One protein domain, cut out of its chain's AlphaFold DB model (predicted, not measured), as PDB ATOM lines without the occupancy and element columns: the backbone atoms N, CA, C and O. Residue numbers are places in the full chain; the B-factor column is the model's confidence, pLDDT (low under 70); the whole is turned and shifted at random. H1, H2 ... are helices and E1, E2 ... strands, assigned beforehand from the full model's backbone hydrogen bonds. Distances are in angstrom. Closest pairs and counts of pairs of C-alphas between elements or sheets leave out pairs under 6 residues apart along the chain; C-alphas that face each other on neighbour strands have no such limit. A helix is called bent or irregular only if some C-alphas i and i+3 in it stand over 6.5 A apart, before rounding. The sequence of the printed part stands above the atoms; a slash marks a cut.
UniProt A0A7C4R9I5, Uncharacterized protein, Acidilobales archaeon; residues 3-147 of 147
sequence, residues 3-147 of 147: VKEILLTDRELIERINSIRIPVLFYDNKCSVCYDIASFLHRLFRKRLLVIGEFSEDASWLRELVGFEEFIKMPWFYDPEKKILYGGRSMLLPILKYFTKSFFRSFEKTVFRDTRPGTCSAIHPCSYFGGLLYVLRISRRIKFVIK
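This is residues 3 to 147 of the 147 residues of an uncharacterized protein of Acidilobales archaeon (UniProt A0A7C4R9I5). A strongly twisted, curled sheet of six strands forms the core, with H2 and H5 packed over one face and H3 cradled on the opposite face, where the sheet curls round it. H1 lies at one end of the long axis and H6 at the other, and a long unnamed stretch, residues 103 to 127, runs round the outside from H5 to H6. The printed part has 145 residues with six named helices and six named strands, in the order E1 H1 E2 H2 E3 H3 H4 E4 E5 H5 H6 E6; the sheet order is E1 E6 E5 E4 E2 E3, mixed, and the class is mixed, helices and strands. The whole is compact, with a radius of gyration of the C-alphas of 14.8 A and spans of 41 by 34 by 26 A.

Start at the edge strand E1, residues 3 to 6, parallel to E6, residues 141 to 146: N 4 and O 143 are 2.8 A apart, within hydrogen-bond range. E6 is antiparallel to E5, residues 84 to 88, with N 87 and O 142 at 2.8 A. E5 forms a hairpin with E4, residues 76 to 79, with N 77 and O 86 at 2.8 A. E4 is antiparallel to E2, residues 24 to 27, with N 26 and O 76 at 2.8 A. E2 is parallel to the edge strand E3, residues 50 to 53, with N 25 and O 50 at 2.8 A. H2, residues 32 to 44, makes with them a strand-helix-strand unit, two parallel neighbours joined through a helix, with a right-handed crossover; its height over the sheet is 9.5 A, and the closest C-alphas of H2 and E2 are those of Tyr 27 and Cys 34, 6.5 A apart. H5, residues 89 to 102, is on the sheet at a height of 10.0 A, slantwise to E4 at 42 degrees on the local plane; their closest C-alphas are those of Phe 77 and Met 91, 5.8 A apart. On the opposite face from H5, find H3, residues 57 to 66, whose Ala 59 has its C-alpha 6.8 A from that of Ile 52, the closest pair with E3. H4, residues 68 to 71, only grazes the sheet. H1, residues 11 to 19, is close to H3 but not clearly touching, with the C-alphas of Leu 13 and Trp 61 closest at 6.9 A; H6, residues 128 to 137, is likewise close to H2, with those of Val 33 and Gly 131 closest at 7.6 A. Every O i to N i+4 pair is within hydrogen-bond range in H1 and H2, against 4 of 6 in H3, 8 of 10 in H5 and 5 of 6 in H6; H4 is too short for such a pair.

Find C-alpha 3 at (-12.381, 12.108, 3.892), where E1 begins, and C-alpha 146 at (-8.752, 5.492, -4.068), where E6 ends after 16.4 A. From C-alpha 89 at (-25.574, 9.936, 3.705), H5 runs 20.6 A; H2 measures 18.1 A, H3 15.3 A and H6 14.7 A. H3 is irregular, with C-alphas 58 and 61 at 7.6 A, and H5 only just so, with C-alphas 90 and 93 at 6.7 A.

The two C-alphas farthest apart are those of Arg 11 and Phe 129, 43.5 A. The printed part has no cut; the link from H5 to H6, 25 residues, is long, and the other links are tight. Mean pLDDT of the printed part is 80.9; look for low values, under 70, at residues 102 to 107 and 119 to 139.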
ATOM      1  N   VAL A   3     -13.047  12.596   5.102       82.56
ATOM      2  CA  VAL A   3     -12.381  12.108   3.892       82.56
ATOM      3  C   VAL A   3     -11.184  11.279   4.332       82.56
ATOM      4  O   VAL A   3     -10.387  11.737   5.145       82.56
ATOM      5  N   LYS A   4     -11.092  10.056   3.822       84.69
ATOM      6  CA  LYS A   4      -9.961   9.152   4.010       84.69
ATOM      7  C   LYS A   4      -9.359   8.864   2.639       84.69
ATOM      8  O   LYS A   4     -10.088   8.731   1.656       84.69
ATOM      9  N   GLU A   5      -8.044   8.798   2.562       83.75
ATOM     10  CA  GLU A   5      -7.348   8.386   1.346       83.75
ATOM     11  C   GLU A   5      -6.875   6.948   1.531       83.75
ATOM     12  O   GLU A   5      -6.378   6.600   2.601       83.75
ATOM     13  N   ILE A   6      -7.080   6.115   0.512       82.94
ATOM     14  CA  ILE A   6      -6.551   4.753   0.460       82.94
ATOM     15  C   ILE A   6      -5.572   4.720  -0.702       82.94
ATOM     16  O   ILE A   6      -5.948   5.019  -1.836       82.94
ATOM     17  N   LEU A   7      -4.327   4.372  -0.394       81.19
ATOM     18  CA  LEU A   7      -3.299   4.081  -1.383       81.19
ATOM     19  C   LEU A   7      -3.361   2.592  -1.687       81.19
ATOM     20  O   LEU A   7      -3.180   1.778  -0.778       81.19
ATOM     21  N   LEU A   8      -3.641   2.239  -2.939       81.62
ATOM     22  CA  LEU A   8      -3.636   0.839  -3.343       81.62
ATOM     23  C   LEU A   8      -2.236   0.410  -3.741       81.62
ATOM     24  O   LEU A   8      -1.627   0.973  -4.647       81.62
ATOM     25  N   THR A   9      -1.738  -0.619  -3.072       81.12
ATOM     26  CA  THR A   9      -0.467  -1.269  -3.407       81.12
ATOM     27  C   THR A   9      -0.677  -2.635  -4.055       81.12
ATOM     28  O   THR A   9       0.198  -3.108  -4.779       81.12
ATOM     29  N   ASP A  10      -1.841  -3.248  -3.836       85.19
ATOM     30  CA  ASP A  10      -2.208  -4.547  -4.391       85.19
ATOM     31  C   ASP A  10      -2.622  -4.429  -5.867       85.19
ATOM     32  O   ASP A  10      -3.576  -3.725  -6.212       85.19
ATOM     33  N   ARG A  11      -1.900  -5.130  -6.747       85.69
ATOM     34  CA  ARG A  11      -2.129  -5.094  -8.197       85.69
ATOM     35  C   ARG A  11      -3.453  -5.734  -8.606       85.69
ATOM     36  O   ARG A  11      -4.132  -5.179  -9.467       85.69
ATOM     37  N   GLU A  12      -3.825  -6.855  -7.998       87.06
ATOM     38  CA  GLU A  12      -5.057  -7.575  -8.333       87.06
ATOM     39  C   GLU A  12      -6.277  -6.717  -7.978       87.06
ATOM     40  O   GLU A  12      -7.215  -6.560  -8.766       87.06
ATOM     41  N   LEU A  13      -6.221  -6.057  -6.822       84.69
ATOM     42  CA  LEU A  13      -7.279  -5.163  -6.372       84.69
ATOM     43  C   LEU A  13      -7.383  -3.899  -7.248       84.69
ATOM     44  O   LEU A  13      -8.491  -3.458  -7.569       84.69
ATOM     45  N   ILE A  14      -6.251  -3.346  -7.700       85.50
ATOM     46  CA  ILE A  14      -6.216  -2.234  -8.665       85.50
ATOM     47  C   ILE A  14      -6.879  -2.631  -9.986       85.50
ATOM     48  O   ILE A  14      -7.703  -1.875 -10.512       85.50
ATOM     49  N   GLU A  15      -6.539  -3.796 -10.535       87.56
ATOM     50  CA  GLU A  15      -7.122  -4.295 -11.782       87.56
ATOM     51  C   GLU A  15      -8.629  -4.518 -11.641       87.56
ATOM     52  O   GLU A  15      -9.405  -4.038 -12.475       87.56
ATOM     53  N   ARG A  16      -9.060  -5.142 -10.537       86.50
ATOM     54  CA  ARG A  16     -10.480  -5.358 -10.240       86.50
ATOM     55  C   ARG A  16     -11.242  -4.037 -10.189       86.50
ATOM     56  O   ARG A  16     -12.263  -3.905 -10.860       86.50
ATOM     57  N   ILE A  17     -10.732  -3.036  -9.476       86.00
ATOM     58  CA  ILE A  17     -11.371  -1.716  -9.361       86.00
ATOM     59  C   ILE A  17     -11.404  -0.985 -10.708       86.00
ATOM     60  O   ILE A  17     -12.433  -0.420 -11.070       86.00
ATOM     61  N   ASN A  18     -10.318  -1.031 -11.482       86.81
ATOM     62  CA  ASN A  18     -10.257  -0.400 -12.804       86.81
ATOM     63  C   ASN A  18     -11.171  -1.082 -13.839       86.81
ATOM     64  O   ASN A  18     -11.587  -0.440 -14.807       86.81
ATOM     65  N   SER A  19     -11.498  -2.365 -13.653       88.25
ATOM     66  CA  SER A  19     -12.431  -3.088 -14.525       88.25
ATOM     67  C   SER A  19     -13.891  -2.647 -14.343       88.25
ATOM     68  O   SER A  19     -14.701  -2.770 -15.268       88.25
ATOM     69  N   ILE A  20     -14.237  -2.080 -13.182       87.50
ATOM     70  CA  ILE A  20     -15.596  -1.638 -12.866       87.50
ATOM     71  C   ILE A  20     -15.892  -0.334 -13.612       87.50
ATOM     72  O   ILE A  20     -15.324   0.717 -13.332       87.50
ATOM     73  N   ARG A  21     -16.841  -0.384 -14.553       87.00
ATOM     74  CA  ARG A  21     -17.274   0.787 -15.347       87.00
ATOM     75  C   ARG A  21     -18.664   1.305 -14.989       87.00
ATOM     76  O   ARG A  21     -19.067   2.371 -15.450       87.00
ATOM     77  N   ILE A  22     -19.404   0.545 -14.189       88.69
ATOM     78  CA  ILE A  22     -20.774   0.848 -13.770       88.69
ATOM     79  C   ILE A  22     -20.736   1.175 -12.277       88.69
ATOM     80  O   ILE A  22     -20.034   0.483 -11.539       88.69
ATOM     81  N   PRO A  23     -21.458   2.202 -11.798       91.00
ATOM     82  CA  PRO A  23     -21.532   2.460 -10.371       91.00
ATOM     83  C   PRO A  23     -22.126   1.283  -9.620       91.00
ATOM     84  O   PRO A  23     -23.038   0.606 -10.109       91.00
ATOM     85  N   VAL A  24     -21.619   1.085  -8.410       92.56
ATOM     86  CA  VAL A  24     -21.972  -0.062  -7.582       92.56
ATOM     87  C   VAL A  24     -22.563   0.431  -6.274       92.56
ATOM     88  O   VAL A  24     -21.957   1.247  -5.585       92.56
ATOM     89  N   LEU A  25     -23.754  -0.054  -5.948       92.69
ATOM     90  CA  LEU A  25     -24.388   0.109  -4.652       92.69
ATOM     91  C   LEU A  25     -24.206  -1.181  -3.856       92.69
ATOM     92  O   LEU A  25     -24.664  -2.244  -4.272       92.69
ATOM     93  N   PHE A  26     -23.585  -1.052  -2.695       92.12
ATOM     94  CA  PHE A  26     -23.462  -2.100  -1.701       92.12
ATOM     95  C   PHE A  26     -24.502  -1.885  -0.615       92.12
ATOM     96  O   PHE A  26     -24.710  -0.759  -0.150       92.12
ATOM     97  N   TYR A  27     -25.185  -2.961  -0.256       88.69
ATOM     98  CA  TYR A  27     -26.229  -2.943   0.757       88.69
ATOM     99  C   TYR A  27     -26.180  -4.216   1.600       88.69
ATOM    100  O   TYR A  27     -25.685  -5.253   1.156       88.69
ATOM    101  N   ASP A  28     -26.744  -4.161   2.803       87.12
ATOM    102  CA  ASP A  28     -26.886  -5.343   3.648       87.12
ATOM    103  C   ASP A  28     -27.946  -6.300   3.066       87.12
ATOM    104  O   ASP A  28     -29.154  -6.073   3.186       87.12
ATOM    105  N   ASN A  29     -27.494  -7.402   2.462       87.56
ATOM    106  CA  ASN A  29     -28.348  -8.443   1.883       87.56
ATOM    107  C   ASN A  29     -29.000  -9.379   2.918       87.56
ATOM    108  O   ASN A  29     -29.796 -10.239   2.550       87.56
ATOM    109  N   LYS A  30     -28.724  -9.202   4.216       84.81
ATOM    110  CA  LYS A  30     -29.436  -9.867   5.322       84.81
ATOM    111  C   LYS A  30     -30.569  -9.006   5.891       84.81
ATOM    112  O   LYS A  30     -31.306  -9.453   6.766       84.81
ATOM    113  N   CYS A  31     -30.718  -7.773   5.415       81.25
ATOM    114  CA  CYS A  31     -31.727  -6.820   5.861       81.25
ATOM    115  C   CYS A  31     -32.856  -6.717   4.821       81.25
ATOM    116  O   CYS A  31     -32.651  -6.243   3.706       81.25
ATOM    117  N   SER A  32     -34.079  -7.121   5.186       81.88
ATOM    118  CA  SER A  32     -35.242  -7.107   4.276       81.88
ATOM    119  C   SER A  32     -35.622  -5.699   3.809       81.88
ATOM    120  O   SER A  32     -35.874  -5.484   2.627       81.88
ATOM    121  N   VAL A  33     -35.582  -4.714   4.709       80.44
ATOM    122  CA  VAL A  33     -35.829  -3.302   4.374       80.44
ATOM    123  C   VAL A  33     -34.757  -2.778   3.415       80.44
ATOM    124  O   VAL A  33     -35.060  -2.069   2.457       80.44
ATOM    125  N   CYS A  34     -33.499  -3.155   3.642       83.44
ATOM    126  CA  CYS A  34     -32.372  -2.763   2.806       83.44
ATOM    127  C   CYS A  34     -32.492  -3.386   1.411       83.44
ATOM    128  O   CYS A  34     -32.287  -2.690   0.422       83.44
ATOM    129  N   TYR A  35     -32.909  -4.654   1.332       87.94
ATOM    130  CA  TYR A  35     -33.250  -5.328   0.082       87.94
ATOM    131  C   TYR A  35     -34.350  -4.595  -0.686       87.94
ATOM    132  O   TYR A  35     -34.193  -4.320  -1.875       87.94
ATOM    133  N   ASP A  36     -35.447  -4.234  -0.015       85.88
ATOM    134  CA  ASP A  36     -36.578  -3.557  -0.654       85.88
ATOM    135  C   ASP A  36     -36.145  -2.188  -1.227       85.88
ATOM    136  O   ASP A  36     -36.478  -1.854  -2.370       85.88
ATOM    137  N   ILE A  37     -35.316  -1.432  -0.490       85.75
ATOM    138  CA  ILE A  37     -34.719  -0.167  -0.957       85.75
ATOM    139  C   ILE A  37     -33.760  -0.404  -2.129       85.75
ATOM    140  O   ILE A  37     -33.834   0.303  -3.134       85.75
ATOM    141  N   ALA A  38     -32.867  -1.388  -2.034       89.38
ATOM    142  CA  ALA A  38     -31.874  -1.681  -3.062       89.38
ATOM    143  C   ALA A  38     -32.535  -2.151  -4.371       89.38
ATOM    144  O   ALA A  38     -32.192  -1.670  -5.452       89.38
ATOM    145  N   SER A  39     -33.564  -2.996  -4.272       90.00
ATOM    146  CA  SER A  39     -34.417  -3.422  -5.385       90.00
ATOM    147  C   SER A  39     -35.182  -2.250  -6.006       90.00
ATOM    148  O   SER A  39     -35.272  -2.122  -7.233       90.00
ATOM    149  N   PHE A  40     -35.722  -1.351  -5.177       89.06
ATOM    150  CA  PHE A  40     -36.346  -0.120  -5.654       89.06
ATOM    151  C   PHE A  40     -35.347   0.762  -6.410       89.06
ATOM    152  O   PHE A  40     -35.640   1.161  -7.534       89.06
ATOM    153  N   LEU A  41     -34.153   1.003  -5.859       87.62
ATOM    154  CA  LEU A  41     -33.102   1.785  -6.514       87.62
ATOM    155  C   LEU A  41     -32.647   1.133  -7.824       87.62
ATOM    156  O   LEU A  41     -32.569   1.808  -8.845       87.62
ATOM    157  N   HIS A  42     -32.432  -0.180  -7.856       89.81
ATOM    158  CA  HIS A  42     -32.070  -0.888  -9.084       89.81
ATOM    159  C   HIS A  42     -33.105  -0.668 -10.206       89.81
ATOM    160  O   HIS A  42     -32.745  -0.383 -11.354       89.81
ATOM    161  N   ARG A  43     -34.402  -0.732  -9.870       88.12
ATOM    162  CA  ARG A  43     -35.500  -0.449 -10.810       88.12
ATOM    163  C   ARG A  43     -35.576   1.028 -11.193       88.12
ATOM    164  O   ARG A  43     -35.699   1.328 -12.380       88.12
ATOM    165  N   LEU A  44     -35.457   1.933 -10.223       86.50
ATOM    166  CA  LEU A  44     -35.479   3.383 -10.429       86.50
ATOM    167  C   LEU A  44     -34.389   3.811 -11.420       86.50
ATOM    168  O   LEU A  44     -34.653   4.560 -12.355       86.50
ATOM    169  N   PHE A  45     -33.192   3.242 -11.285       85.69
ATOM    170  CA  PHE A  45     -32.052   3.470 -12.173       85.69
ATOM    171  C   PHE A  45     -32.124   2.670 -13.483       85.69
ATOM    172  O   PHE A  45     -31.127   2.558 -14.194       85.69
ATOM    173  N   ARG A  46     -33.287   2.103 -13.833       83.88
ATOM    174  CA  ARG A  46     -33.515   1.334 -15.069       83.88
ATOM    175  C   ARG A  46     -32.482   0.221 -15.284       83.88
ATOM    176  O   ARG A  46     -32.083  -0.036 -16.421       83.88
ATOM    177  N   LYS A  47     -32.049  -0.433 -14.201       83.19
ATOM    178  CA  LYS A  47     -31.003  -1.468 -14.202       83.19
ATOM    179  C   LYS A  47     -29.620  -0.969 -14.645       83.19
ATOM    180  O   LYS A  47     -28.831  -1.745 -15.155       83.19
ATOM    181  N   ARG A  48     -29.307   0.319 -14.487       85.56
ATOM    182  CA  ARG A  48     -27.980   0.906 -14.795       85.56
ATOM    183  C   ARG A  48     -27.104   1.091 -13.554       85.56
ATOM    184  O   ARG A  48     -26.105   1.797 -13.591       85.56
ATOM    185  N   LEU A  49     -27.523   0.500 -12.441       88.69
ATOM    186  CA  LEU A  49     -26.831   0.515 -11.161       88.69
ATOM    187  C   LEU A  49     -26.563  -0.936 -10.784       88.69
ATOM    188  O   LEU A  49     -27.510  -1.726 -10.681       88.69
ATOM    189  N   LEU A  50     -25.294  -1.300 -10.624       91.12
ATOM    190  CA  LEU A  50     -24.944  -2.614 -10.106       91.12
ATOM    191  C   LEU A  50     -25.261  -2.617  -8.612       91.12
ATOM    192  O   LEU A  50     -24.858  -1.705  -7.899       91.12
ATOM    193  N   VAL A  51     -26.028  -3.598  -8.151       92.44
ATOM    194  CA  VAL A  51     -26.414  -3.712  -6.744       92.44
ATOM    195  C   VAL A  51     -25.884  -5.038  -6.230       92.44
ATOM    196  O   VAL A  51     -26.202  -6.076  -6.807       92.44
ATOM    197  N   ILE A  52     -25.056  -4.980  -5.189       92.69
ATOM    198  CA  ILE A  52     -24.315  -6.123  -4.650       92.69
ATOM    199  C   ILE A  52     -24.544  -6.200  -3.142       92.69
ATOM    200  O   ILE A  52     -24.409  -5.202  -2.435       92.69
ATOM    201  N   GLY A  53     -24.867  -7.388  -2.639       90.88
ATOM    202  CA  GLY A  53     -24.933  -7.640  -1.205       90.88
ATOM    203  C   GLY A  53     -23.559  -7.575  -0.538       90.88
ATOM    204  O   GLY A  53     -22.609  -8.208  -0.994       90.88
ATOM    205  N   GLU A  54     -23.443  -6.870   0.580       87.62
ATOM    206  CA  GLU A  54     -22.198  -6.724   1.352       87.62
ATOM    207  C   GLU A  54     -21.639  -8.061   1.877       87.62
ATOM    208  O   GLU A  54     -20.430  -8.233   2.058       87.62
ATOM    209  N   PHE A  55     -22.496  -9.056   2.098       85.12
ATOM    210  CA  PHE A  55     -22.049 -10.387   2.514       85.12
ATOM    211  C   PHE A  55     -21.768 -11.340   1.343       85.12
ATOM    212  O   PHE A  55     -21.470 -12.503   1.596       85.12
ATOM    213  N   SER A  56     -21.836 -10.875   0.090       88.00
ATOM    214  CA  SER A  56     -21.469 -11.668  -1.093       88.00
ATOM    215  C   SER A  56     -19.957 -11.665  -1.355       88.00
ATOM    216  O   SER A  56     -19.240 -10.751  -0.940       88.00
ATOM    217  N   GLU A  57     -19.468 -12.668  -2.089       87.44
ATOM    218  CA  GLU A  57     -18.071 -12.734  -2.554       87.44
ATOM    219  C   GLU A  57     -17.721 -11.587  -3.515       87.44
ATOM    220  O   GLU A  57     -16.593 -11.090  -3.529       87.44
ATOM    221  N   ASP A  58     -18.709 -11.077  -4.254       87.38
ATOM    222  CA  ASP A  58     -18.543  -9.931  -5.151       87.38
ATOM    223  C   ASP A  58     -18.150  -8.643  -4.402       87.38
ATOM    224  O   ASP A  58     -17.571  -7.732  -5.003       87.38
ATOM    225  N   ALA A  59     -18.423  -8.568  -3.093       88.88
ATOM    226  CA  ALA A  59     -18.089  -7.444  -2.221       88.88
ATOM    227  C   ALA A  59     -16.822  -7.662  -1.365       88.88
ATOM    228  O   ALA A  59     -16.507  -6.808  -0.534       88.88
ATOM    229  N   SER A  60     -16.080  -8.767  -1.542       87.50
ATOM    230  CA  SER A  60     -14.898  -9.079  -0.714       87.50
ATOM    231  C   SER A  60     -13.838  -7.970  -0.751       87.50
ATOM    232  O   SER A  60     -13.409  -7.486   0.294       87.50
ATOM    233  N   TRP A  61     -13.520  -7.478  -1.950       88.00
ATOM    234  CA  TRP A  61     -12.556  -6.398  -2.178       88.00
ATOM    235  C   TRP A  61     -12.932  -5.103  -1.448       88.00
ATOM    236  O   TRP A  61     -12.073  -4.360  -0.978       88.00
ATOM    237  N   LEU A  62     -14.231  -4.820  -1.317       88.12
ATOM    238  CA  LEU A  62     -14.700  -3.642  -0.601       88.12
ATOM    239  C   LEU A  62     -14.404  -3.768   0.897       88.12
ATOM    240  O   LEU A  62     -13.985  -2.801   1.528       88.12
ATOM    241  N   ARG A  63     -14.588  -4.965   1.461       87.00
ATOM    242  CA  ARG A  63     -14.299  -5.255   2.869       87.00
ATOM    243  C   ARG A  63     -12.812  -5.115   3.188       87.00
ATOM    244  O   ARG A  63     -12.481  -4.600   4.254       87.00
ATOM    245  N   GLU A  64     -11.946  -5.536   2.272       86.31
ATOM    246  CA  GLU A  64     -10.491  -5.357   2.369       86.31
ATOM    247  C   GLU A  64     -10.103  -3.872   2.325       86.31
ATOM    248  O   GLU A  64      -9.303  -3.423   3.140       86.31
ATOM    249  N   LEU A  65     -10.740  -3.087   1.447       85.81
ATOM    250  CA  LEU A  65     -10.486  -1.649   1.313       85.81
ATOM    251  C   LEU A  65     -10.858  -0.827   2.548       85.81
ATOM    252  O   LEU A  65     -10.063  -0.017   3.019       85.81
ATOM    253  N   VAL A  66     -12.104  -0.941   3.023       85.31
ATOM    254  CA  VAL A  66     -12.607  -0.055   4.092       85.31
ATOM    255  C   VAL A  66     -12.400  -0.620   5.493       85.31
ATOM    256  O   VAL A  66     -12.575   0.103   6.477       85.31
ATOM    257  N   GLY A  67     -12.018  -1.894   5.586       85.12
ATOM    258  CA  GLY A  67     -11.949  -2.646   6.828       85.12
ATOM    259  C   GLY A  67     -13.326  -3.119   7.299       85.12
ATOM    260  O   GLY A  67     -14.337  -2.422   7.170       85.12
ATOM    261  N   PHE A  68     -13.360  -4.311   7.897       81.12
ATOM    262  CA  PHE A  68     -14.597  -4.981   8.309       81.12
ATOM    263  C   PHE A  68     -15.487  -4.126   9.223       81.12
ATOM    264  O   PHE A  68     -16.706  -4.122   9.068       81.12
ATOM    265  N   GLU A  69     -14.892  -3.363  10.144       81.19
ATOM    266  CA  GLU A  69     -15.667  -2.537  11.067       81.19
ATOM    267  C   GLU A  69     -16.447  -1.419  10.379       81.19
ATOM    268  O   GLU A  69     -17.590  -1.167  10.748       81.19
ATOM    269  N   GLU A  70     -15.848  -0.704   9.426       81.31
ATOM    270  CA  GLU A  70     -16.564   0.356   8.709       81.31
ATOM    271  C   GLU A  70     -17.512  -0.231   7.669       81.31
ATOM    272  O   GLU A  70     -18.620   0.280   7.509       81.31
ATOM    273  N   PHE A  71     -17.112  -1.340   7.043       80.44
ATOM    274  CA  PHE A  71     -17.899  -2.057   6.051       80.44
ATOM    275  C   PHE A  71     -19.328  -2.341   6.529       80.44
ATOM    276  O   PHE A  71     -20.274  -1.908   5.886       80.44
ATOM    277  N   ILE A  72     -19.488  -2.958   7.705       80.00
ATOM    278  CA  ILE A  72     -20.801  -3.381   8.231       80.00
ATOM    279  C   ILE A  72     -21.665  -2.238   8.788       80.00
ATOM    280  O   ILE A  72     -22.804  -2.457   9.200       80.00
ATOM    281  N   LYS A  73     -21.121  -1.022   8.931       79.25
ATOM    282  CA  LYS A  73     -21.812   0.067   9.645       79.25
ATOM    283  C   LYS A  73     -22.839   0.788   8.773       79.25
ATOM    284  O   LYS A  73     -23.741   1.417   9.336       79.25
ATOM    285  N   MET A  74     -22.681   0.771   7.451       84.44
ATOM    286  CA  MET A  74     -23.504   1.543   6.520       84.44
ATOM    287  C   MET A  74     -23.388   1.015   5.084       84.44
ATOM    288  O   MET A  74     -22.341   0.485   4.747       84.44
ATOM    289  N   PRO A  75     -24.397   1.262   4.228       87.69
ATOM    290  CA  PRO A  75     -24.300   1.028   2.793       87.69
ATOM    291  C   PRO A  75     -23.230   1.907   2.136       87.69
ATOM    292  O   PRO A  75     -22.964   3.040   2.578       87.69
ATOM    293  N   TRP A  76     -22.697   1.404   1.025       91.44
ATOM    294  CA  TRP A  76     -21.641   2.050   0.252       91.44
ATOM    295  C   TRP A  76     -22.033   2.250  -1.206       91.44
ATOM    296  O   TRP A  76     -22.726   1.440  -1.811       91.44
ATOM    297  N   PHE A  77     -21.535   3.325  -1.801       92.88
ATOM    298  CA  PHE A  77     -21.682   3.615  -3.218       92.88
ATOM    299  C   PHE A  77     -20.316   3.882  -3.841       92.88
ATOM    300  O   PHE A  77     -19.614   4.807  -3.431       92.88
ATOM    301  N   TYR A  78     -19.953   3.093  -4.844       92.69
ATOM    302  CA  TYR A  78     -18.726   3.262  -5.607       92.69
ATOM    303  C   TYR A  78     -18.989   4.030  -6.909       92.69
ATOM    304  O   TYR A  78     -19.803   3.616  -7.736       92.69
ATOM    305  N   ASP A  79     -18.273   5.144  -7.083       91.88
ATOM    306  CA  ASP A  79     -18.229   5.936  -8.313       91.88
ATOM    307  C   ASP A  79     -16.947   5.596  -9.097       91.88
ATOM    308  O   ASP A  79     -15.871   6.105  -8.746       91.88
ATOM    309  N   PRO A  80     -17.038   4.768 -10.157       89.12
ATOM    310  CA  PRO A  80     -15.876   4.348 -10.934       89.12
ATOM    311  C   PRO A  80     -15.226   5.494 -11.707       89.12
ATOM    312  O   PRO A  80     -14.009   5.503 -11.867       89.12
ATOM    313  N   GLU A  81     -15.993   6.503 -12.145       86.69
ATOM    314  CA  GLU A  81     -15.433   7.627 -12.910       86.69
ATOM    315  C   GLU A  81     -14.464   8.454 -12.059       86.69
ATOM    316  O   GLU A  81     -13.522   9.045 -12.583       86.69
ATOM    317  N   LYS A  82     -14.701   8.518 -10.744       88.31
ATOM    318  CA  LYS A  82     -13.875   9.301  -9.819       88.31
ATOM    319  C   LYS A  82     -12.984   8.456  -8.918       88.31
ATOM    320  O   LYS A  82     -12.219   9.038  -8.154       88.31
ATOM    321  N   LYS A  83     -13.118   7.127  -8.960       89.75
ATOM    322  CA  LYS A  83     -12.505   6.190  -8.005       89.75
ATOM    323  C   LYS A  83     -12.783   6.584  -6.547       89.75
ATOM    324  O   LYS A  83     -11.892   6.620  -5.700       89.75
ATOM    325  N   ILE A  84     -14.038   6.934  -6.261       91.31
ATOM    326  CA  ILE A  84     -14.465   7.350  -4.919       91.31
ATOM    327  C   ILE A  84     -15.494   6.368  -4.387       91.31
ATOM    328  O   ILE A  84     -16.464   6.040  -5.066       91.31
ATOM    329  N   LEU A  85     -15.322   5.988  -3.127       91.56
ATOM    330  CA  LEU A  85     -16.303   5.234  -2.371       91.56
ATOM    331  C   LEU A  85     -16.988   6.147  -1.344       91.56
ATOM    332  O   LEU A  85     -16.339   6.789  -0.515       91.56
ATOM    333  N   TYR A  86     -18.312   6.219  -1.407       91.25
ATOM    334  CA  TYR A  86     -19.159   7.054  -0.564       91.25
ATOM    335  C   TYR A  86     -19.934   6.181   0.424       91.25
ATOM    336  O   TYR A  86     -20.664   5.289   0.007       91.25
ATOM    337  N   GLY A  87     -19.805   6.451   1.721       89.81
ATOM    338  CA  GLY A  87     -20.527   5.752   2.785       89.81
ATOM    339  C   GLY A  87     -21.649   6.594   3.387       89.81
ATOM    340  O   GLY A  87     -21.528   7.824   3.525       89.81
ATOM    341  N   GLY A  88     -22.744   5.934   3.763       85.31
ATOM    342  CA  GLY A  88     -23.840   6.554   4.505       85.31
ATOM    343  C   GLY A  88     -24.525   7.684   3.724       85.31
ATOM    344  O   GLY A  88     -24.706   7.599   2.515       85.31
ATOM    345  N   ARG A  89     -24.878   8.804   4.368       83.62
ATOM    346  CA  ARG A  89     -25.574   9.936   3.705       83.62
ATOM    347  C   ARG A  89     -24.768  10.597   2.585       83.62
ATOM    348  O   ARG A  89     -25.335  11.359   1.806       83.62
ATOM    349  N   SER A  90     -23.459  10.350   2.510       84.44
ATOM    350  CA  SER A  90     -22.619  10.945   1.467       84.44
ATOM    351  C   SER A  90     -22.906  10.388   0.069       84.44
ATOM    352  O   SER A  90     -22.592  11.068  -0.903       84.44
ATOM    353  N   MET A  91     -23.554   9.219  -0.039       85.31
ATOM    354  CA  MET A  91     -23.881   8.589  -1.324       85.31
ATOM    355  C   MET A  91     -25.072   9.222  -2.052       85.31
ATOM    356  O   MET A  91     -25.154   9.128  -3.271       85.31
ATOM    357  N   LEU A  92     -25.977   9.905  -1.339       83.62
ATOM    358  CA  LEU A  92     -27.233  10.408  -1.915       83.62
ATOM    359  C   LEU A  92     -26.997  11.391  -3.069       83.62
ATOM    360  O   LEU A  92     -27.615  11.286  -4.125       83.62
ATOM    361  N   LEU A  93     -26.073  12.334  -2.875       84.69
ATOM    362  CA  LEU A  93     -25.769  13.362  -3.870       84.69
ATOM    363  C   LEU A  93     -25.045  12.782  -5.110       84.69
ATOM    364  O   LEU A  93     -25.470  13.082  -6.227       84.69
ATOM    365  N   PRO A  94     -24.013  11.920  -4.968       86.25
ATOM    366  CA  PRO A  94     -23.441  11.155  -6.079       86.25
ATOM    367  C   PRO A  94     -24.460  10.314  -6.850       86.25
ATOM    368  O   PRO A  94     -24.474  10.371  -8.077       86.25
ATOM    369  N   ILE A  95     -25.336   9.589  -6.148       85.00
ATOM    370  CA  ILE A  95     -26.384   8.752  -6.747       85.00
ATOM    371  C   ILE A  95     -27.340   9.612  -7.583       85.00
ATOM    372  O   ILE A  95     -27.605   9.285  -8.739       85.00
ATOM    373  N   LEU A  96     -27.797  10.752  -7.053       84.75
ATOM    374  CA  LEU A  96     -28.680  11.665  -7.784       84.75
ATOM    375  C   LEU A  96     -27.991  12.274  -9.015       84.75
ATOM    376  O   LEU A  96     -28.587  12.353 -10.088       84.75
ATOM    377  N   LYS A  97     -26.716  12.659  -8.892       84.56
ATOM    378  CA  LYS A  97     -25.926  13.164 -10.024       84.56
ATOM    379  C   LYS A  97     -25.703  12.088 -11.090       84.56
ATOM    380  O   LYS A  97     -25.708  12.390 -12.281       84.56
ATOM    381  N   TYR A  98     -25.503  10.836 -10.679       81.88
ATOM    382  CA  TYR A  98     -25.398   9.726 -11.618       81.88
ATOM    383  C   TYR A  98     -26.736   9.455 -12.300       81.88
ATOM    384  O   TYR A  98     -26.755   9.257 -13.507       81.88
ATOM    385  N   PHE A  99     -27.856   9.517 -11.576       80.06
ATOM    386  CA  PHE A  99     -29.188   9.333 -12.149       80.06
ATOM    387  C   PHE A  99     -29.423  10.278 -13.331       80.06
ATOM    388  O   PHE A  99     -29.716   9.819 -14.438       80.06
ATOM    389  N   THR A 100     -29.193  11.578 -13.129       79.50
ATOM    390  CA  THR A 100     -29.395  12.600 -14.167       79.50
ATOM    391  C   THR A 100     -28.444  12.423 -15.352       79.50
ATOM    392  O   THR A 100     -28.874  12.532 -16.498       79.50
ATOM    393  N   LYS A 101     -27.175  12.067 -15.111       75.19
ATOM    394  CA  LYS A 101     -26.189  11.805 -16.177       75.19
ATOM    395  C   LYS A 101     -26.486  10.511 -16.945       75.19
ATOM    396  O   LYS A 101     -26.354  10.464 -18.167       75.19
ATOM    397  N   SER A 102     -26.885   9.458 -16.235       66.19
ATOM    398  CA  SER A 102     -27.171   8.135 -16.795       66.19
ATOM    399  C   SER A 102     -28.394   8.157 -17.699       66.19
ATOM    400  O   SER A 102     -28.468   7.333 -18.604       66.19
ATOM    401  N   PHE A 103     -29.322   9.104 -17.515       63.38
ATOM    402  CA  PHE A 103     -30.481   9.272 -18.389       63.38
ATOM    403  C   PHE A 103     -30.069   9.406 -19.865       63.38
ATOM    404  O   PHE A 103     -30.714   8.814 -20.728       63.38
ATOM    405  N   PHE A 104     -28.936  10.065 -20.130       57.84
ATOM    406  CA  PHE A 104     -28.409  10.339 -21.470       57.84
ATOM    407  C   PHE A 104     -27.380   9.318 -21.984       57.84
ATOM    408  O   PHE A 104     -26.952   9.415 -23.130       57.84
ATOM    409  N   ARG A 105     -26.958   8.339 -21.169       64.88
ATOM    410  CA  ARG A 105     -25.950   7.335 -21.553       64.88
ATOM    411  C   ARG A 105     -26.546   5.928 -21.581       64.88
ATOM    412  O   ARG A 105     -27.221   5.504 -20.642       64.88
ATOM    413  N   SER A 106     -26.283   5.193 -22.660       59.03
ATOM    414  CA  SER A 106     -26.620   3.770 -22.752       59.03
ATOM    415  C   SER A 106     -25.589   2.972 -21.953       59.03
ATOM    416  O   SER A 106     -24.437   2.870 -22.361       59.03
ATOM    417  N   PHE A 107     -25.987   2.473 -20.784       69.38
ATOM    418  CA  PHE A 107     -25.205   1.516 -20.001       69.38
ATOM    419  C   PHE A 107     -25.794   0.119 -20.171       69.38
ATOM    420  O   PHE A 107     -27.005  -0.033 -20.367       69.38
ATOM    421  N   GLU A 108     -24.933  -0.887 -20.057       77.31
ATOM    422  CA  GLU A 108     -25.353  -2.278 -19.971       77.31
ATOM    423  C   GLU A 108     -26.263  -2.480 -18.754       77.31
ATOM    424  O   GLU A 108     -26.056  -1.895 -17.686       77.31
ATOM    425  N   LYS A 109     -27.327  -3.264 -18.944       81.00
ATOM    426  CA  LYS A 109     -28.292  -3.538 -17.882       81.00
ATOM    427  C   LYS A 109     -27.689  -4.551 -16.918       81.00
ATOM    428  O   LYS A 109     -27.327  -5.650 -17.316       81.00
ATOM    429  N   THR A 110     -27.649  -4.199 -15.645       86.81
ATOM    430  CA  THR A 110     -27.218  -5.079 -14.566       86.81
ATOM    431  C   THR A 110     -28.370  -5.988 -14.129       86.81
ATOM    432  O   THR A 110     -29.549  -5.712 -14.380       86.81
ATOM    433  N   VAL A 111     -28.031  -7.094 -13.469       87.12
ATOM    434  CA  VAL A 111     -29.000  -8.037 -12.899       87.12
ATOM    435  C   VAL A 111     -28.892  -7.974 -11.386       87.12
ATOM    436  O   VAL A 111     -27.803  -8.127 -10.839       87.12
ATOM    437  N   PHE A 112     -30.019  -7.766 -10.712       88.25
ATOM    438  CA  PHE A 112     -30.096  -7.908  -9.265       88.25
ATOM    439  C   PHE A 112     -30.297  -9.388  -8.923       88.25
ATOM    440  O   PHE A 112     -31.344  -9.952  -9.236       88.25
ATOM    441  N   ARG A 113     -29.252 -10.024  -8.381       86.81
ATOM    442  CA  ARG A 113     -29.186 -11.484  -8.179       86.81
ATOM    443  C   ARG A 113     -29.708 -11.942  -6.820       86.81
ATOM    444  O   ARG A 113     -30.020 -13.117  -6.664       86.81
ATOM    445  N   ASP A 114     -29.799 -11.037  -5.853       87.12
ATOM    446  CA  ASP A 114     -30.152 -11.406  -4.490       87.12
ATOM    447  C   ASP A 114     -31.636 -11.779  -4.362       87.12
ATOM    448  O   ASP A 114     -32.537 -11.129  -4.909       87.12
ATOM    449  N   THR A 115     -31.898 -12.813  -3.569       86.75
ATOM    450  CA  THR A 115     -33.241 -13.167  -3.104       86.75
ATOM    451  C   THR A 115     -33.582 -12.395  -1.839       86.75
ATOM    452  O   THR A 115     -32.733 -12.220  -0.966       86.75
ATOM    453  N   ARG A 116     -34.845 -11.976  -1.706       84.31
ATOM    454  CA  ARG A 116     -35.320 -11.300  -0.496       84.31
ATOM    455  C   ARG A 116     -35.096 -12.204   0.726       84.31
ATOM    456  O   ARG A 116     -35.571 -13.342   0.703       84.31
ATOM    457  N   PRO A 117     -34.417 -11.736   1.788       83.44
ATOM    458  CA  PRO A 117     -34.210 -12.550   2.976       83.44
ATOM    459  C   PRO A 117     -35.554 -12.839   3.661       83.44
ATOM    460  O   PRO A 117     -36.378 -11.940   3.844       83.44
ATOM    461  N   GLY A 118     -35.774 -14.105   4.025       70.25
ATOM    462  CA  GLY A 118     -36.992 -14.558   4.711       70.25
ATOM    463  C   GLY A 118     -37.030 -14.221   6.204       70.25
ATOM    464  O   GLY A 118     -38.079 -14.332   6.832       70.25
ATOM    465  N   THR A 119     -35.902 -13.797   6.777       67.81
ATOM    466  CA  THR A 119     -35.760 -13.435   8.190       67.81
ATOM    467  C   THR A 119     -35.132 -12.049   8.329       67.81
ATOM    468  O   THR A 119     -34.370 -11.598   7.474       67.81
ATOM    469  N   CYS A 120     -35.478 -11.343   9.404       64.56
ATOM    470  CA  CYS A 120     -34.842 -10.075   9.754       64.56
ATOM    471  C   CYS A 120     -33.505 -10.367  10.444       64.56
ATOM    472  O   CYS A 120     -33.440 -11.256  11.296       64.56
ATOM    473  N   SER A 121     -32.448  -9.618  10.130       61.91
ATOM    474  CA  SER A 121     -31.200  -9.730  10.885       61.91
ATOM    475  C   SER A 121     -31.381  -9.178  12.305       61.91
ATOM    476  O   SER A 121     -32.135  -8.231  12.526       61.91
ATOM    477  N   ALA A 122     -30.651  -9.733  13.280       56.25
ATOM    478  CA  ALA A 122     -30.648  -9.225  14.658       56.25
ATOM    479  C   ALA A 122     -30.185  -7.753  14.751       56.25
ATOM    480  O   ALA A 122     -30.487  -7.058  15.715       56.25
ATOM    481  N   ILE A 123     -29.459  -7.280  13.730       56.62
ATOM    482  CA  ILE A 123     -28.902  -5.926  13.624       56.62
ATOM    483  C   ILE A 123     -29.920  -4.955  12.991       56.62
ATOM    484  O   ILE A 123     -29.926  -3.769  13.327       56.62
ATOM    485  N   HIS A 124     -30.807  -5.449  12.119       61.25
ATOM    486  CA  HIS A 124     -31.830  -4.668  11.418       61.25
ATOM    487  C   HIS A 124     -33.218  -5.307  11.586       61.25
ATOM    488  O   HIS A 124     -33.686  -6.031  10.699       61.25
ATOM    489  N   PRO A 125     -33.902  -5.046  12.718       58.84
ATOM    490  CA  PRO A 125     -35.252  -5.549  12.931       58.84
ATOM    491  C   PRO A 125     -36.202  -4.976  11.874       58.84
ATOM    492  O   PRO A 125     -36.127  -3.795  11.538       58.84
ATOM    493  N   CYS A 126     -37.143  -5.790  11.391       57.91
ATOM    494  CA  CYS A 126     -38.119  -5.404  10.362       57.91
ATOM    495  C   CYS A 126     -39.151  -4.347  10.811       57.91
ATOM    496  O   CYS A 126     -40.145  -4.130  10.119       57.91
ATOM    497  N   SER A 127     -38.970  -3.702  11.967       58.84
ATOM    498  CA  SER A 127     -39.896  -2.672  12.432       58.84
ATOM    499  C   SER A 127     -39.630  -1.342  11.722       58.84
ATOM    500  O   SER A 127     -38.486  -0.964  11.460       58.84
ATOM    501  N   TYR A 128     -40.693  -0.585  11.449       52.06
ATOM    502  CA  TYR A 128     -40.612   0.748  10.842       52.06
ATOM    503  C   TYR A 128     -39.736   1.714  11.672       52.06
ATOM    504  O   TYR A 128     -38.973   2.509  11.122       52.06
ATOM    505  N   PHE A 129     -39.750   1.569  13.005       52.22
ATOM    506  CA  PHE A 129     -38.853   2.282  13.924       52.22
ATOM    507  C   PHE A 129     -37.380   1.843  13.804       52.22
ATOM    508  O   PHE A 129     -36.481   2.668  13.968       52.22
ATOM    509  N   GLY A 130     -37.113   0.584  13.440       53.47
ATOM    510  CA  GLY A 130     -35.776   0.100  13.075       53.47
ATOM    511  C   GLY A 130     -35.209   0.808  11.839       53.47
ATOM    512  O   GLY A 130     -34.016   1.117  11.793       53.47
ATOM    513  N   GLY A 131     -36.075   1.184  10.891       54.69
ATOM    514  CA  GLY A 131     -35.724   2.053   9.764       54.69
ATOM    515  C   GLY A 131     -35.244   3.444  10.201       54.69
ATOM    516  O   GLY A 131     -34.306   3.987   9.617       54.69
ATOM    517  N   LEU A 132     -35.802   3.998  11.282       51.16
ATOM    518  CA  LEU A 132     -35.380   5.289  11.838       51.16
ATOM    519  C   LEU A 132     -33.970   5.210  12.458       51.16
ATOM    520  O   LEU A 132     -33.134   6.086  12.229       51.16
ATOM    521  N   LEU A 133     -33.672   4.121  13.177       52.78
ATOM    522  CA  LEU A 133     -32.333   3.839  13.714       52.78
ATOM    523  C   LEU A 133     -31.306   3.590  12.599       52.78
ATOM    524  O   LEU A 133     -30.173   4.063  12.691       52.78
ATOM    525  N   TYR A 134     -31.702   2.926  11.510       60.12
ATOM    526  CA  TYR A 134     -30.881   2.779  10.306       60.12
ATOM    527  C   TYR A 134     -30.539   4.144   9.684       60.12
ATOM    528  O   TYR A 134     -29.372   4.437   9.425       60.12
ATOM    529  N   VAL A 135     -31.520   5.045   9.552       58.38
ATOM    530  CA  VAL A 135     -31.319   6.422   9.054       58.38
ATOM    531  C   VAL A 135     -30.393   7.251   9.959       58.38
ATOM    532  O   VAL A 135     -29.643   8.105   9.458       58.38
ATOM    533  N   LEU A 136     -30.414   7.015  11.276       56.22
ATOM    534  CA  LEU A 136     -29.481   7.620  12.235       56.22
ATOM    535  C   LEU A 136     -28.065   7.041  12.101       56.22
ATOM    536  O   LEU A 136     -27.095   7.795  12.160       56.22
ATOM    537  N   ARG A 137     -27.921   5.740  11.839       59.72
ATOM    538  CA  ARG A 137     -26.623   5.067  11.645       59.72
ATOM    539  C   ARG A 137     -25.943   5.478  10.330       59.72
ATOM    540  O   ARG A 137     -24.748   5.764  10.307       59.72
ATOM    541  N   ILE A 138     -26.739   5.663   9.276       63.38
ATOM    542  CA  ILE A 138     -26.335   6.199   7.962       63.38
ATOM    543  C   ILE A 138     -25.973   7.688   8.024       63.38
ATOM    544  O   ILE A 138     -25.419   8.224   7.070       63.38
ATOM    545  N   SER A 139     -26.226   8.389   9.138       61.19
ATOM    546  CA  SER A 139     -25.917   9.823   9.267       61.19
ATOM    547  C   SER A 139     -24.449  10.173   9.020       61.19
ATOM    548  O   SER A 139     -24.151  11.297   8.596       61.19
ATOM    549  N   ARG A 140     -23.547   9.208   9.224       71.62
ATOM    550  CA  ARG A 140     -22.124   9.365   8.944       71.62
ATOM    551  C   ARG A 140     -21.901   9.659   7.459       71.62
ATOM    552  O   ARG A 140     -22.514   9.078   6.568       71.62
ATOM    553  N   ARG A 141     -21.011  10.616   7.200       81.19
ATOM    554  CA  ARG A 141     -20.565  10.992   5.855       81.19
ATOM    555  C   ARG A 141     -19.090  10.657   5.748       81.19
ATOM    556  O   ARG A 141     -18.263  11.461   6.185       81.19
ATOM    557  N   ILE A 142     -18.801   9.484   5.202       82.38
ATOM    558  CA  ILE A 142     -17.440   8.998   4.977       82.38
ATOM    559  C   ILE A 142     -17.209   8.912   3.477       82.38
ATOM    560  O   ILE A 142     -18.075   8.460   2.734       82.38
ATOM    561  N   LYS A 143     -16.043   9.369   3.043       87.31
ATOM    562  CA  LYS A 143     -15.606   9.300   1.658       87.31
ATOM    563  C   LYS A 143     -14.210   8.696   1.631       87.31
ATOM    564  O   LYS A 143     -13.328   9.239   2.290       87.31
ATOM    565  N   PHE A 144     -14.012   7.645   0.847       84.62
ATOM    566  CA  PHE A 144     -12.688   7.129   0.531       84.62
ATOM    567  C   PHE A 144     -12.300   7.521  -0.891       84.62
ATOM    568  O   PHE A 144     -13.070   7.314  -1.829       84.62
ATOM    569  N   VAL A 145     -11.126   8.127  -1.038       86.62
ATOM    570  CA  VAL A 145     -10.514   8.399  -2.341       86.62
ATOM    571  C   VAL A 145      -9.474   7.320  -2.587       86.62
ATOM    572  O   VAL A 145      -8.567   7.161  -1.774       86.62
ATOM    573  N   ILE A 146      -9.641   6.582  -3.680       84.88
ATOM    574  CA  ILE A 146      -8.752   5.492  -4.068       84.88
ATOM    575  C   ILE A 146      -7.695   6.070  -5.016       84.88
ATOM    576  O   ILE A 146      -8.049   6.567  -6.090       84.88
ATOM    577  N   LYS A 147      -6.431   6.051  -4.585       80.88
ATOM    578  CA  LYS A 147      -5.268   6.529  -5.345       80.88
ATOM    579  C   LYS A 147      -4.398   5.362  -5.788       80.88
ATOM    580  O   LYS A 147      -4.184   4.447  -4.960       80.88
TER     581      LYS A 147